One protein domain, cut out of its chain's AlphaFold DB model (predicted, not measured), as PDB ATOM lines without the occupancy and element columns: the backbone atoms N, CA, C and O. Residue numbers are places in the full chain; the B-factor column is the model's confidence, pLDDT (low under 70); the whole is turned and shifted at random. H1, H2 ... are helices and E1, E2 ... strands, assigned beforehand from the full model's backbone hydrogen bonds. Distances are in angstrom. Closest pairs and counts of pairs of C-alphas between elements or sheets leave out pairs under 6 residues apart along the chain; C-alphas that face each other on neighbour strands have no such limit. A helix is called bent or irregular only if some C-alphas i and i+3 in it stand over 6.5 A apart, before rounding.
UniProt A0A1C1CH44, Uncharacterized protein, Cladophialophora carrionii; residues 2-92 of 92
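AT A GLANCE: This is residues 2 to 92 of the 92 residues of an uncharacterized protein of Cladophialophora carrionii (UniProt A0A1C1CH44). Starting from residue 2, you will find a small closed barrel of four strands, E1 to E4, with the short helix H1 on its outside over E4; E4 is bent and closes the ring against E1. From this body a long thin tail sticks out, residues 74 to 92, with the tiny helix H2 in it, and this tail makes most of the length. The printed part has 91 residues, with the order E1 E2 H1 E3 E4 H2 and the barrel antiparallel throughout; the class is mixed, helices and strands, with 44 residues, under half, in named elements. The whole is loose, with a radius of gyration of the C-alphas of 16.7 A, and elongated, spanning 57 by 30 by 24 A.

HOW THE PARTS SIT: Begin at E1, residues 8 to 13, which forms a hairpin with its antiparallel neighbour E2, residues 19 to 24; look for N 9 and O 22, 2.8 A apart. On the other side of E2 is E3, residues 42 to 48, antiparallel to it, with N 23 and O 44 at 2.8 A. E3 forms a hairpin with E4, residues 53 to 66, where N 45 and O 58 are 2.8 A apart. E4 bends by 120 degrees at residue 63, and its pairing is staggered: residues 53 to 61 pair with E3, residues 62 to 66 with E1. Look at N 63 and O 12, 2.8 A apart, where antiparallel E4 and E1 close the barrel. H1, residues 31 to 37, is on the barrel and outside it, over E4, at a height over the sheet of 9.7 A. It runs slantwise to the strands, at 36 degrees to E4 on the local plane; the closest C-alphas of the two are those of Ser 35 and Leu 65, 7.3 A apart. H2, residues 85 to 88, is not on the barrel, and it is apart from H1. In H1 each O i to N i+4 pair is within hydrogen-bond range; H2 is too short for such a pair.

IN THESE COORDINATES: Find C-alpha 8 at (-50.144, -40.084, -32.137), where E1 begins and runs 14.2 A. E2 then measures 15.0 A, H1 9.5 A, E3 18.5 A and E4 17.3 A, ending at C-alpha 66 at (-44.085, -30.785, -31.099). H2 covers 5.1 A and ends at C-alpha 88 at (-21.403, -48.632, -18.803).

THE WHOLE: The C-alphas of Glu 57 and Leu 92, the two farthest apart, are 57.8 A from each other. Without residues 74 to 92, which stand free, the body spans 31 by 25 by 20 A. The link from E4 to H2, 18 residues, is long, and the printed part has no cut. The model's pLDDT is under 70 at residues 2 to 3 and residue 92.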
ATOM      1  N   PRO A   2     -63.784 -45.832 -35.732       53.98
ATOM      2  CA  PRO A   2     -62.692 -45.001 -35.240       53.98
ATOM      3  C   PRO A   2     -61.513 -45.951 -35.031       53.98
ATOM      4  O   PRO A   2     -61.600 -46.922 -34.273       53.98
ATOM      5  N   SER A   3     -60.484 -45.798 -35.860       68.62
ATOM      6  CA  SER A   3     -59.345 -46.700 -35.846       68.62
ATOM      7  C   SER A   3     -58.612 -46.511 -34.524       68.62
ATOM      8  O   SER A   3     -58.504 -45.402 -33.998       68.62
ATOM      9  N   LYS A   4     -58.130 -47.611 -33.943       88.77
ATOM     10  CA  LYS A   4     -57.279 -47.539 -32.756       88.77
ATOM     11  C   LYS A   4     -56.085 -46.635 -33.079       88.77
ATOM     12  O   LYS A   4     -55.387 -46.892 -34.059       88.77
ATOM     13  N   ALA A   5     -55.841 -45.616 -32.258       94.92
ATOM     14  CA  ALA A   5     -54.677 -44.756 -32.424       94.92
ATOM     15  C   ALA A   5     -53.380 -45.575 -32.266       94.92
ATOM     16  O   ALA A   5     -53.254 -46.397 -31.356       94.92
ATOM     17  N   THR A   6     -52.428 -45.361 -33.170       95.32
ATOM     18  CA  THR A   6     -51.136 -46.069 -33.224       95.32
ATOM     19  C   THR A   6     -49.945 -45.120 -33.307       95.32
ATOM     20  O   THR A   6     -48.920 -45.391 -32.694       95.32
ATOM     21  N   HIS A   7     -50.081 -44.008 -34.033       96.37
ATOM     22  CA  HIS A   7     -49.023 -43.025 -34.276       96.37
ATOM     23  C   HIS A   7     -49.573 -41.641 -33.948       96.37
ATOM     24  O   HIS A   7     -49.969 -40.882 -34.835       96.37
ATOM     25  N   ILE A   8     -49.660 -41.362 -32.649       97.26
ATOM     26  CA  ILE A   8     -50.144 -40.084 -32.137       97.26
ATOM     27  C   ILE A   8     -49.020 -39.059 -32.232       97.26
ATOM     28  O   ILE A   8     -47.914 -39.286 -31.742       97.26
ATOM     29  N   ILE A   9     -49.331 -37.918 -32.827       98.13
ATOM     30  CA  ILE A   9     -48.463 -36.752 -32.883       98.13
ATOM     31  C   ILE A   9     -49.139 -35.567 -32.203       98.13
ATOM     32  O   ILE A   9     -50.363 -35.430 -32.231       98.13
ATOM     33  N   ARG A  10     -48.324 -34.688 -31.619       98.59
ATOM     34  CA  ARG A  10     -48.755 -33.389 -31.105       98.59
ATOM     35  C   ARG A  10     -48.165 -32.302 -31.987       98.59
ATOM     36  O   ARG A  10     -46.972 -32.343 -32.286       98.59
ATOM     37  N   PHE A  11     -48.978 -31.352 -32.428       98.66
ATOM     38  CA  PHE A  11     -48.554 -30.387 -33.442       98.66
ATOM     39  C   PHE A  11     -49.324 -29.073 -33.371       98.66
ATOM     40  O   PHE A  11     -50.414 -29.022 -32.812       98.66
ATOM     41  N   ILE A  12     -48.760 -28.017 -33.960       98.71
ATOM     42  CA  ILE A  12     -49.503 -26.805 -34.323       98.71
ATOM     43  C   ILE A  12     -50.112 -27.030 -35.710       98.71
ATOM     44  O   ILE A  12     -49.385 -27.435 -36.621       98.71
ATOM     45  N   ALA A  13     -51.410 -26.785 -35.882       98.74
ATOM     46  CA  ALA A  13     -52.099 -26.936 -37.166       98.74
ATOM     47  C   ALA A  13     -52.003 -25.668 -38.032       98.74
ATOM     48  O   ALA A  13     -51.977 -24.548 -37.514       98.74
ATOM     49  N   ASN A  14     -51.965 -25.831 -39.357       98.51
ATOM     50  CA  ASN A  14     -52.032 -24.703 -40.296       98.51
ATOM     51  C   ASN A  14     -53.425 -24.062 -40.315       98.51
ATOM     52  O   ASN A  14     -53.542 -22.854 -40.509       98.51
ATOM     53  N   GLU A  15     -54.464 -24.869 -40.106       98.40
ATOM     54  CA  GLU A  15     -55.870 -24.493 -40.224       98.40
ATOM     55  C   GLU A  15     -56.276 -23.414 -39.214       98.40
ATOM     56  O   GLU A  15     -57.019 -22.495 -39.557       98.40
ATOM     57  N   ASP A  16     -55.781 -23.497 -37.976       98.53
ATOM     58  CA  ASP A  16     -56.189 -22.601 -36.891       98.53
ATOM     59  C   ASP A  16     -55.031 -22.056 -36.037       98.53
ATOM     60  O   ASP A  16     -55.264 -21.252 -35.133       98.53
ATOM     61  N   ASN A  17     -53.781 -22.435 -36.332       98.53
ATOM     62  CA  ASN A  17     -52.590 -22.094 -35.543       98.53
ATOM     63  C   ASN A  17     -52.675 -22.516 -34.064       98.53
ATOM     64  O   ASN A  17     -52.015 -21.917 -33.212       98.53
ATOM     65  N   ARG A  18     -53.466 -23.545 -33.741       98.54
ATOM     66  CA  ARG A  18     -53.584 -24.096 -32.385       98.54
ATOM     67  C   ARG A  18     -52.883 -25.440 -32.271       98.54
ATOM     68  O   ARG A  18     -52.542 -26.076 -33.266       98.54
ATOM     69  N   ILE A  19     -52.634 -25.836 -31.026       98.46
ATOM     70  CA  ILE A  19     -52.047 -27.130 -30.685       98.46
ATOM     71  C   ILE A  19     -53.139 -28.194 -30.723       98.46
ATOM     72  O   ILE A  19     -54.171 -28.026 -30.078       98.46
ATOM     73  N   HIS A  20     -52.861 -29.302 -31.401       98.51
ATOM     74  CA  HIS A  20     -53.745 -30.457 -31.506       98.51
ATOM     75  C   HIS A  20     -52.987 -31.762 -31.288       98.51
ATOM     76  O   HIS A  20     -51.760 -31.832 -31.429       98.51
ATOM     77  N   LEU A  21     -53.746 -32.803 -30.953       98.30
ATOM     78  CA  LEU A  21     -53.324 -34.192 -31.074       98.30
ATOM     79  C   LEU A  21     -53.894 -34.763 -32.368       98.30
ATOM     80  O   LEU A  21     -55.004 -34.421 -32.776       98.30
ATOM     81  N   GLY A  22     -53.161 -35.672 -32.998       97.88
ATOM     82  CA  GLY A  22     -53.677 -36.364 -34.167       97.88
ATOM     83  C   GLY A  22     -53.001 -37.691 -34.441       97.88
ATOM     84  O   GLY A  22     -51.864 -37.923 -34.045       97.88
ATOM     85  N   GLN A  23     -53.724 -38.571 -35.120       97.43
ATOM     86  CA  GLN A  23     -53.217 -39.822 -35.659       97.43
ATOM     87  C   GLN A  23     -52.641 -39.546 -37.043       97.43
ATOM     88  O   GLN A  23     -53.338 -39.028 -37.913       97.43
ATOM     89  N   LEU A  24     -51.389 -39.930 -37.272       97.27
ATOM     90  CA  LEU A  24     -50.771 -39.766 -38.581       97.27
ATOM     91  C   LEU A  24     -51.585 -40.481 -39.675       97.27
ATOM     92  O   LEU A  24     -51.970 -41.640 -39.491       97.27
ATOM     93  N   VAL A  25     -51.847 -39.786 -40.790       97.30
ATOM     94  CA  VAL A  25     -52.626 -40.335 -41.918       97.30
ATOM     95  C   VAL A  25     -51.855 -41.455 -42.617       97.30
ATOM     96  O   VAL A  25     -52.411 -42.520 -42.868       97.30
ATOM     97  N   ASP A  26     -50.573 -41.228 -42.899       96.40
ATOM     98  CA  ASP A  26     -49.678 -42.220 -43.496       96.40
ATOM     99  C   ASP A  26     -48.601 -42.615 -42.487       96.40
ATOM    100  O   ASP A  26     -47.609 -41.912 -42.301       96.40
ATOM    101  N   THR A  27     -48.805 -43.755 -41.829       95.43
ATOM    102  CA  THR A  27     -47.907 -44.277 -40.793       95.43
ATOM    103  C   THR A  27     -46.622 -44.899 -41.336       95.43
ATOM    104  O   THR A  27     -45.808 -45.361 -40.544       95.43
ATOM    105  N   SER A  28     -46.430 -44.958 -42.658       96.12
ATOM    106  CA  SER A  28     -45.211 -45.511 -43.264       96.12
ATOM    107  C   SER A  28     -44.086 -44.484 -43.438       96.12
ATOM    108  O   SER A  28     -42.956 -44.860 -43.748       96.12
ATOM    109  N   ARG A  29     -44.381 -43.194 -43.237       94.63
ATOM    110  CA  ARG A  29     -43.454 -42.083 -43.490       94.63
ATOM    111  C   ARG A  29     -42.590 -41.747 -42.277       94.63
ATOM    112  O   ARG A  29     -43.061 -41.753 -41.140       94.63
ATOM    113  N   ASP A  30     -41.347 -41.343 -42.540       96.79
ATOM    114  CA  ASP A  30     -40.505 -40.663 -41.554       96.79
ATOM    115  C   ASP A  30     -40.887 -39.180 -41.485       96.79
ATOM    116  O   ASP A  30     -40.388 -38.331 -42.226       96.79
ATOM    117  N   ILE A  31     -41.800 -38.864 -40.572       97.21
ATOM    118  CA  ILE A  31     -42.281 -37.493 -40.393       97.21
ATOM    119  C   ILE A  31     -41.240 -36.555 -39.781       97.21
ATOM    120  O   ILE A  31     -41.386 -35.339 -39.886       97.21
ATOM    121  N   GLY A  32     -40.207 -37.100 -39.129       95.97
ATOM    122  CA  GLY A  32     -39.103 -36.302 -38.610       95.97
ATOM    123  C   GLY A  32     -38.303 -35.713 -39.763       95.97
ATOM    124  O   GLY A  32     -38.068 -34.504 -39.799       95.97
ATOM    125  N   LEU A  33     -37.971 -36.553 -40.747       97.80
ATOM    126  CA  LEU A  33     -37.330 -36.113 -41.983       97.80
ATOM    127  C   LEU A  33     -38.249 -35.209 -42.814       97.80
ATOM    128  O   LEU A  33     -37.825 -34.139 -43.245       97.80
ATOM    129  N   ASP A  34     -39.518 -35.582 -42.989       98.03
ATOM    130  CA  ASP A  34     -40.461 -34.774 -43.770       98.03
ATOM    131  C   ASP A  34     -40.659 -33.372 -43.175       98.03
ATOM    132  O   ASP A  34     -40.730 -32.391 -43.917       98.03
ATOM    133  N   SER A  35     -40.688 -33.259 -41.843       96.86
ATOM    134  CA  SER A  35     -40.786 -31.968 -41.157       96.86
ATOM    135  C   SER A  35     -39.539 -31.112 -41.363       96.86
ATOM    136  O   SER A  35     -39.659 -29.889 -41.400       96.86
ATOM    137  N   LEU A  36     -38.356 -31.723 -41.471       96.59
ATOM    138  CA  LEU A  36     -37.107 -31.017 -41.757       96.59
ATOM    139  C   LEU A  36     -37.064 -30.519 -43.209       96.59
ATOM    140  O   LEU A  36     -36.597 -29.414 -43.469       96.59
ATOM    141  N   GLU A  37     -37.574 -31.318 -44.146       97.71
ATOM    142  CA  GLU A  37     -37.598 -31.007 -45.581       97.71
ATOM    143  C   GLU A  37     -38.778 -30.109 -45.999       97.71
ATOM    144  O   GLU A  37     -38.891 -29.736 -47.167       97.71
ATOM    145  N   GLY A  38     -39.668 -29.754 -45.066       96.42
ATOM    146  CA  GLY A  38     -40.849 -28.933 -45.344       96.42
ATOM    147  C   GLY A  38     -41.912 -29.649 -46.184       96.42
ATOM    148  O   GLY A  38     -42.740 -28.998 -46.822       96.42
ATOM    149  N   LYS A  39     -41.895 -30.985 -46.206       98.05
ATOM    150  CA  LYS A  39     -42.932 -31.787 -46.858       98.05
ATOM    151  C   LYS A  39     -44.222 -31.728 -46.050       98.05
ATOM    152  O   LYS A  39     -44.214 -31.690 -44.823       98.05
ATOM    153  N   GLU A  40     -45.351 -31.775 -46.750       98.36
ATOM    154  CA  GLU A  40     -46.660 -31.763 -46.104       98.36
ATOM    155  C   GLU A  40     -46.872 -33.039 -45.272       98.36
ATOM    156  O   GLU A  40     -46.697 -34.164 -45.760       98.36
ATOM    157  N   ILE A  41     -47.282 -32.851 -44.018       98.66
ATOM    158  CA  ILE A  41     -47.640 -33.915 -43.080       98.66
ATOM    159  C   ILE A  41     -49.104 -33.706 -42.686       98.66
ATOM    160  O   ILE A  41     -49.507 -32.599 -42.323       98.66
ATOM    161  N   LYS A  42     -49.901 -34.778 -42.739       98.46
ATOM    162  CA  LYS A  42     -51.322 -34.764 -42.368       98.46
ATOM    163  C   LYS A  42     -51.609 -35.706 -41.212       98.46
ATOM    164  O   LYS A  42     -51.052 -36.805 -41.144       98.46
ATOM    165  N   ALA A  43     -52.525 -35.294 -40.348       98.32
ATOM    166  CA  ALA A  43     -53.009 -36.109 -39.247       98.32
ATOM    167  C   ALA A  43     -54.526 -35.999 -39.097       98.32
ATOM    168  O   ALA A  43     -55.098 -34.916 -39.215       98.32
ATOM    169  N   TYR A  44     -55.163 -37.129 -38.811       98.12
ATOM    170  CA  TYR A  44     -56.536 -37.173 -38.336       98.12
ATOM    171  C   TYR A  44     -56.593 -36.577 -36.931       98.12
ATOM    172  O   TYR A  44     -55.862 -37.032 -36.052       98.12
ATOM    173  N   LEU A  45     -57.441 -35.579 -36.709       98.13
ATOM    174  CA  LEU A  45     -57.641 -34.953 -35.409       98.13
ATOM    175  C   LEU A  45     -58.058 -36.012 -34.382       98.13
ATOM    176  O   LEU A  45     -58.921 -36.851 -34.655       98.13
ATOM    177  N   ILE A  46     -57.452 -35.954 -33.201       97.75
ATOM    178  CA  ILE A  46     -57.835 -36.755 -32.041       97.75
ATOM    179  C   ILE A  46     -58.589 -35.864 -31.058       97.75
ATOM    180  O   ILE A  46     -58.071 -34.833 -30.629       97.75
ATOM    181  N   ASN A  47     -59.778 -36.309 -30.654       95.98
ATOM    182  CA  ASN A  47     -60.459 -35.800 -29.468       95.98
ATOM    183  C   ASN A  47     -60.020 -36.615 -28.239       95.98
ATOM    184  O   ASN A  47     -59.766 -37.816 -28.336       95.98
ATOM    185  N   GLY A  48     -59.931 -35.973 -27.074       94.32
ATOM    186  CA  GLY A  48     -59.484 -36.618 -25.834       94.32
ATOM    187  C   GLY A  48     -57.999 -36.389 -25.542       94.32
ATOM    188  O   GLY A  48     -57.490 -35.289 -25.742       94.32
ATOM    189  N   SER A  49     -57.318 -37.410 -25.017       94.74
ATOM    190  CA  SER A  49     -55.912 -37.330 -24.589       94.74
ATOM    191  C   SER A  49     -55.053 -38.409 -25.245       94.74
ATOM    192  O   SER A  49     -55.567 -39.341 -25.861       94.74
ATOM    193  N   ILE A  50     -53.734 -38.339 -25.053       95.22
ATOM    194  CA  ILE A  50     -52.811 -39.391 -25.511       95.22
ATOM    195  C   ILE A  50     -53.088 -40.766 -24.872       95.22
ATOM    196  O   ILE A  50     -52.697 -41.788 -25.429       95.22
ATOM    197  N   PHE A  51     -53.762 -40.800 -23.715       94.59
ATOM    198  CA  PHE A  51     -54.073 -42.026 -22.970       94.59
ATOM    199  C   PHE A  51     -55.464 -42.591 -23.290       94.59
ATOM    200  O   PHE A  51     -55.696 -43.785 -23.114       94.59
ATOM    201  N   ALA A  52     -56.379 -41.741 -23.759       95.18
ATOM    202  CA  ALA A  52     -57.723 -42.116 -24.189       95.18
ATOM    203  C   ALA A  52     -58.073 -41.399 -25.508       95.18
ATOM    204  O   ALA A  52     -58.907 -40.491 -25.511       95.18
ATOM    205  N   PRO A  53     -57.395 -41.752 -26.615       96.23
ATOM    206  CA  PRO A  53     -57.562 -41.062 -27.884       96.23
ATOM    207  C   PRO A  53     -58.828 -41.522 -28.615       96.23
ATOM    208  O   PRO A  53     -59.062 -42.721 -28.781       96.23
ATOM    209  N   GLU A  54     -59.588 -40.567 -29.142       96.38
ATOM    210  CA  GLU A  54     -60.674 -40.793 -30.094       96.38
ATOM    211  C   GLU A  54     -60.287 -40.200 -31.455       96.38
ATOM    212  O   GLU A  54     -60.321 -38.985 -31.659       96.38
ATOM    213  N   VAL A  55     -59.882 -41.062 -32.393       97.04
ATOM    214  CA  VAL A  55     -59.504 -40.646 -33.751       97.04
ATOM    215  C   VAL A  55     -60.757 -40.265 -34.536       97.04
ATOM    216  O   VAL A  55     -61.656 -41.088 -34.720       97.04
ATOM    217  N   THR A  56     -60.798 -39.026 -35.021       96.71
ATOM    218  CA  THR A  56     -61.878 -38.509 -35.871       96.71
ATOM    219  C   THR A  56     -61.553 -38.689 -37.358       96.71
ATOM    220  O   THR A  56     -60.439 -39.053 -37.726       96.71
ATOM    221  N   GLU A  57     -62.508 -38.403 -38.244       95.87
ATOM    222  CA  GLU A  57     -62.267 -38.373 -39.698       95.87
ATOM    223  C   GLU A  57     -61.721 -37.019 -40.188       95.87
ATOM    224  O   GLU A  57     -61.381 -36.869 -41.362       95.87
ATOM    225  N   HIS A  58     -61.639 -36.018 -39.309       97.38
ATOM    226  CA  HIS A  58     -61.205 -34.681 -39.686       97.38
ATOM    227  C   HIS A  58     -59.687 -34.636 -39.841       97.38
ATOM    228  O   HIS A  58     -58.972 -35.080 -38.951       97.38
ATOM    229  N   VAL A  59     -59.184 -34.100 -40.953       98.17
ATOM    230  CA  VAL A  59     -57.746 -34.067 -41.246       98.17
ATOM    231  C   VAL A  59     -57.216 -32.652 -41.095       98.17
ATOM    232  O   VAL A  59     -57.733 -31.740 -41.734       98.17
ATOM    233  N   TYR A  60     -56.150 -32.504 -40.313       98.68
ATOM    234  CA  TYR A  60     -55.358 -31.284 -40.206       98.68
ATOM    235  C   TYR A  60     -53.984 -31.435 -40.841       98.68
ATOM    236  O   TYR A  60     -53.417 -32.530 -40.940       98.68
ATOM    237  N   THR A  61     -53.449 -30.292 -41.245       98.75
ATOM    238  CA  THR A  61     -52.137 -30.138 -41.848       98.75
ATOM    239  C   THR A  61     -51.177 -29.630 -40.785       98.75
ATOM    240  O   THR A  61     -51.368 -28.572 -40.181       98.75
ATOM    241  N   VAL A  62     -50.119 -30.395 -40.546       98.61
ATOM    242  CA  VAL A  62     -49.111 -30.066 -39.543       98.61
ATOM    243  C   VAL A  62     -48.314 -28.851 -40.011       98.61
ATOM    244  O   VAL A  62     -47.638 -28.899 -41.036       98.61
ATOM    245  N   LYS A  63     -48.357 -27.772 -39.227       98.30
ATOM    246  CA  LYS A  63     -47.471 -26.611 -39.376       98.30
ATOM    247  C   LYS A  63     -46.127 -26.849 -38.700       98.30
ATOM    248  O   LYS A  63     -45.080 -26.518 -39.242       98.30
ATOM    249  N   GLN A  64     -46.173 -27.378 -37.480       98.21
ATOM    250  CA  GLN A  64     -44.997 -27.622 -36.653       98.21
ATOM    251  C   GLN A  64     -45.240 -28.841 -35.766       98.21
ATOM    252  O   GLN A  64     -46.187 -28.848 -34.978       98.21
ATOM    253  N   LEU A  65     -44.364 -29.842 -35.861       98.04
ATOM    254  CA  LEU A  65     -44.335 -30.956 -34.915       98.04
ATOM    255  C   LEU A  65     -43.839 -30.487 -33.544       98.04
ATOM    256  O   LEU A  65     -42.921 -29.673 -33.432       98.04
ATOM    257  N   LEU A  66     -44.450 -31.021 -32.491       97.88
ATOM    258  CA  LEU A  66     -44.085 -30.785 -31.099       97.88
ATOM    259  C   LEU A  66     -43.716 -32.115 -30.431       97.88
ATOM    260  O   LEU A  66     -44.002 -33.190 -30.957       97.88
ATOM    261  N   SER A  67     -43.131 -32.055 -29.230       96.17
ATOM    262  CA  SER A  67     -42.974 -33.253 -28.396       96.17
ATOM    263  C   SER A  67     -44.336 -33.935 -28.194       96.17
ATOM    264  O   SER A  67     -45.298 -33.232 -27.863       96.17
ATOM    265  N   PRO A  68     -44.438 -35.267 -28.363       96.06
ATOM    266  CA  PRO A  68     -45.722 -35.967 -28.452       96.06
ATOM    267  C   PRO A  68     -46.521 -35.959 -27.143       96.06
ATOM    268  O   PRO A  68     -47.740 -36.068 -27.174       96.06
ATOM    269  N   VAL A  69     -45.839 -35.799 -26.007       96.50
ATOM    270  CA  VAL A  69     -46.431 -35.730 -24.665       96.50
ATOM    271  C   VAL A  69     -46.186 -34.332 -24.107       96.50
ATOM    272  O   VAL A  69     -45.059 -33.830 -24.190       96.50
ATOM    273  N   SER A  70     -47.227 -33.677 -23.587       95.83
ATOM    274  CA  SER A  70     -47.080 -32.380 -22.920       95.83
ATOM    275  C   SER A  70     -46.639 -32.540 -21.460       95.83
ATOM    276  O   SER A  70     -46.672 -33.636 -20.902       95.83
ATOM    277  N   GLN A  71     -46.223 -31.441 -20.823       94.66
ATOM    278  CA  GLN A  71     -45.878 -31.463 -19.396       94.66
ATOM    279  C   GLN A  71     -47.107 -31.700 -18.506       94.66
ATOM    280  O   GLN A  71     -46.976 -32.255 -17.418       94.66
ATOM    281  N   GLU A  72     -48.292 -31.296 -18.964       94.59
ATOM    282  CA  GLU A  72     -49.559 -31.520 -18.267       94.59
ATOM    283  C   GLU A  72     -49.974 -32.997 -18.299       94.59
ATOM    284  O   GLU A  72     -50.480 -33.503 -17.300       94.59
ATOM    285  N   ASP A  73     -49.716 -33.698 -19.411       94.60
ATOM    286  CA  ASP A  73     -49.982 -35.136 -19.539       94.60
ATOM    287  C   ASP A  73     -48.987 -35.986 -18.729       94.60
ATOM    288  O   ASP A  73     -49.344 -37.039 -18.195       94.60
ATOM    289  N   CYS A  74     -47.722 -35.558 -18.651       94.61
ATOM    290  CA  CYS A  74     -46.679 -36.233 -17.884       94.61
ATOM    291  C   CYS A  74     -45.662 -35.223 -17.335       94.61
ATOM    292  O   CYS A  74     -44.845 -34.662 -18.068       94.61
ATOM    293  N   ASN A  75     -45.682 -35.024 -16.019       94.96
ATOM    294  CA  ASN A  75     -44.930 -33.961 -15.352       94.96
ATOM    295  C   ASN A  75     -43.496 -34.344 -14.941       94.96
ATOM    296  O   ASN A  75     -42.790 -33.520 -14.360       94.96
ATOM    297  N   TYR A  76     -43.044 -35.571 -15.213       95.61
ATOM    298  CA  TYR A  76     -41.665 -35.981 -14.953       95.61
ATOM    299  C   TYR A  76     -41.135 -36.926 -16.028       95.61
ATOM    300  O   TYR A  76     -41.864 -37.706 -16.633       95.61
ATOM    301  N   ILE A  77     -39.818 -36.905 -16.207       95.44
ATOM    302  CA  ILE A  77     -39.095 -37.871 -17.032       95.44
ATOM    303  C   ILE A  77     -38.216 -38.690 -16.093       95.44
ATOM    304  O   ILE A  77     -37.414 -38.138 -15.341       95.44
ATOM    305  N   ARG A  78     -38.376 -40.015 -16.114       95.56
ATOM    306  CA  ARG A  78     -37.516 -40.936 -15.367       95.56
ATOM    307  C   ARG A  78     -36.520 -41.579 -16.324       95.56
ATOM    308  O   ARG A  78     -36.922 -42.270 -17.254       95.56
ATOM    309  N   CYS A  79     -35.232 -41.387 -16.060       96.25
ATOM    310  CA  CYS A  79     -34.143 -41.928 -16.871       96.25
ATOM    311  C   CYS A  79     -33.397 -43.039 -16.117       96.25
ATOM    312  O   CYS A  79     -33.283 -42.989 -14.892       96.25
ATOM    313  N   LEU A  80     -32.857 -44.017 -16.850       95.35
ATOM    314  CA  LEU A  80     -31.955 -45.044 -16.317       95.35
ATOM    315  C   LEU A  80     -30.540 -44.813 -16.856       95.35
ATOM    316  O   LEU A  80     -30.316 -44.857 -18.066       95.35
ATOM    317  N   GLY A  81     -29.587 -44.570 -15.958       93.28
ATOM    318  CA  GLY A  81     -28.165 -44.495 -16.292       93.28
ATOM    319  C   GLY A  81     -27.534 -45.884 -16.380       93.28
ATOM    320  O   GLY A  81     -27.976 -46.803 -15.697       93.28
ATOM    321  N   LEU A  82     -26.494 -46.030 -17.210       92.04
ATOM    322  CA  LEU A  82     -25.690 -47.260 -17.326       92.04
ATOM    323  C   LEU A  82     -26.491 -48.526 -17.713       92.04
ATOM    324  O   LEU A  82     -26.062 -49.643 -17.449       92.04
ATOM    325  N   ASN A  83     -27.639 -48.369 -18.383       94.69
ATOM    326  CA  ASN A  83     -28.527 -49.486 -18.744       94.69
ATOM    327  C   ASN A  83     -28.097 -50.269 -20.004       94.69
ATOM    328  O   ASN A  83     -28.797 -51.170 -20.456       94.69
ATOM    329  N   TYR A  84     -26.955 -49.919 -20.593       92.91
ATOM    330  CA  TYR A  84     -26.367 -50.611 -21.738       92.91
ATOM    331  C   TYR A  84     -24.927 -50.964 -21.391       92.91
ATOM    332  O   TYR A  84     -24.147 -50.074 -21.053       92.91
ATOM    333  N   LYS A  85     -24.580 -52.254 -21.478       92.06
ATOM    334  CA  LYS A  85     -23.284 -52.794 -21.034       92.06
ATOM    335  C   LYS A  85     -22.095 -52.020 -21.611       92.06
ATOM    336  O   LYS A  85     -21.218 -51.617 -20.857       92.06
ATOM    337  N   ASP A  86     -22.102 -51.774 -22.919       92.63
ATOM    338  CA  ASP A  86     -20.997 -51.096 -23.604       92.63
ATOM    339  C   ASP A  86     -20.891 -49.619 -23.213       92.63
ATOM    340  O   ASP A  86     -19.790 -49.090 -23.095       92.63
ATOM    341  N   HIS A  87     -22.023 -48.961 -22.944       90.60
ATOM    342  CA  HIS A  87     -22.044 -47.584 -22.450       90.60
ATOM    343  C   HIS A  87     -21.612 -47.488 -20.978       90.60
ATOM    344  O   HIS A  87     -21.097 -46.462 -20.547       90.60
ATOM    345  N   ALA A  88     -21.812 -48.556 -20.202       91.74
ATOM    346  CA  ALA A  88     -21.403 -48.632 -18.803       91.74
ATOM    347  C   ALA A  88     -19.930 -49.025 -18.610       91.74
ATOM    348  O   ALA A  88     -19.407 -48.907 -17.501       91.74
ATOM    349  N   ALA A  89     -19.260 -49.515 -19.657       89.47
ATOM    350  CA  ALA A  89     -17.874 -49.936 -19.572       89.47
ATOM    351  C   ALA A  89     -16.962 -48.726 -19.327       89.47
ATOM    352  O   ALA A  89     -16.826 -47.840 -20.171       89.47
ATOM    353  N   VAL A  90     -16.291 -48.712 -18.176       76.80
ATOM    354  CA  VAL A  90     -15.209 -47.762 -17.916       76.80
ATOM    355  C   VAL A  90     -14.023 -48.190 -18.769       76.80
ATOM    356  O   VAL A  90     -13.395 -49.217 -18.510       76.80
ATOM    357  N   ARG A  91     -13.744 -47.426 -19.826       70.28
ATOM    358  CA  ARG A  91     -12.512 -47.577 -20.600       70.28
ATOM    359  C   ARG A  91     -11.375 -46.979 -19.767       70.28
ATOM    360  O   ARG A  91     -11.332 -45.764 -19.586       70.28
ATOM    361  N   LEU A  92     -10.544 -47.856 -19.207       59.01
ATOM    362  CA  LEU A  92      -9.236 -47.521 -18.634       59.01
ATOM    363  C   LEU A  92      -8.195 -47.380 -19.747       59.01
ATOM    364  O   LEU A  92      -8.337 -48.094 -20.769       59.01
TER     365      LEU A  92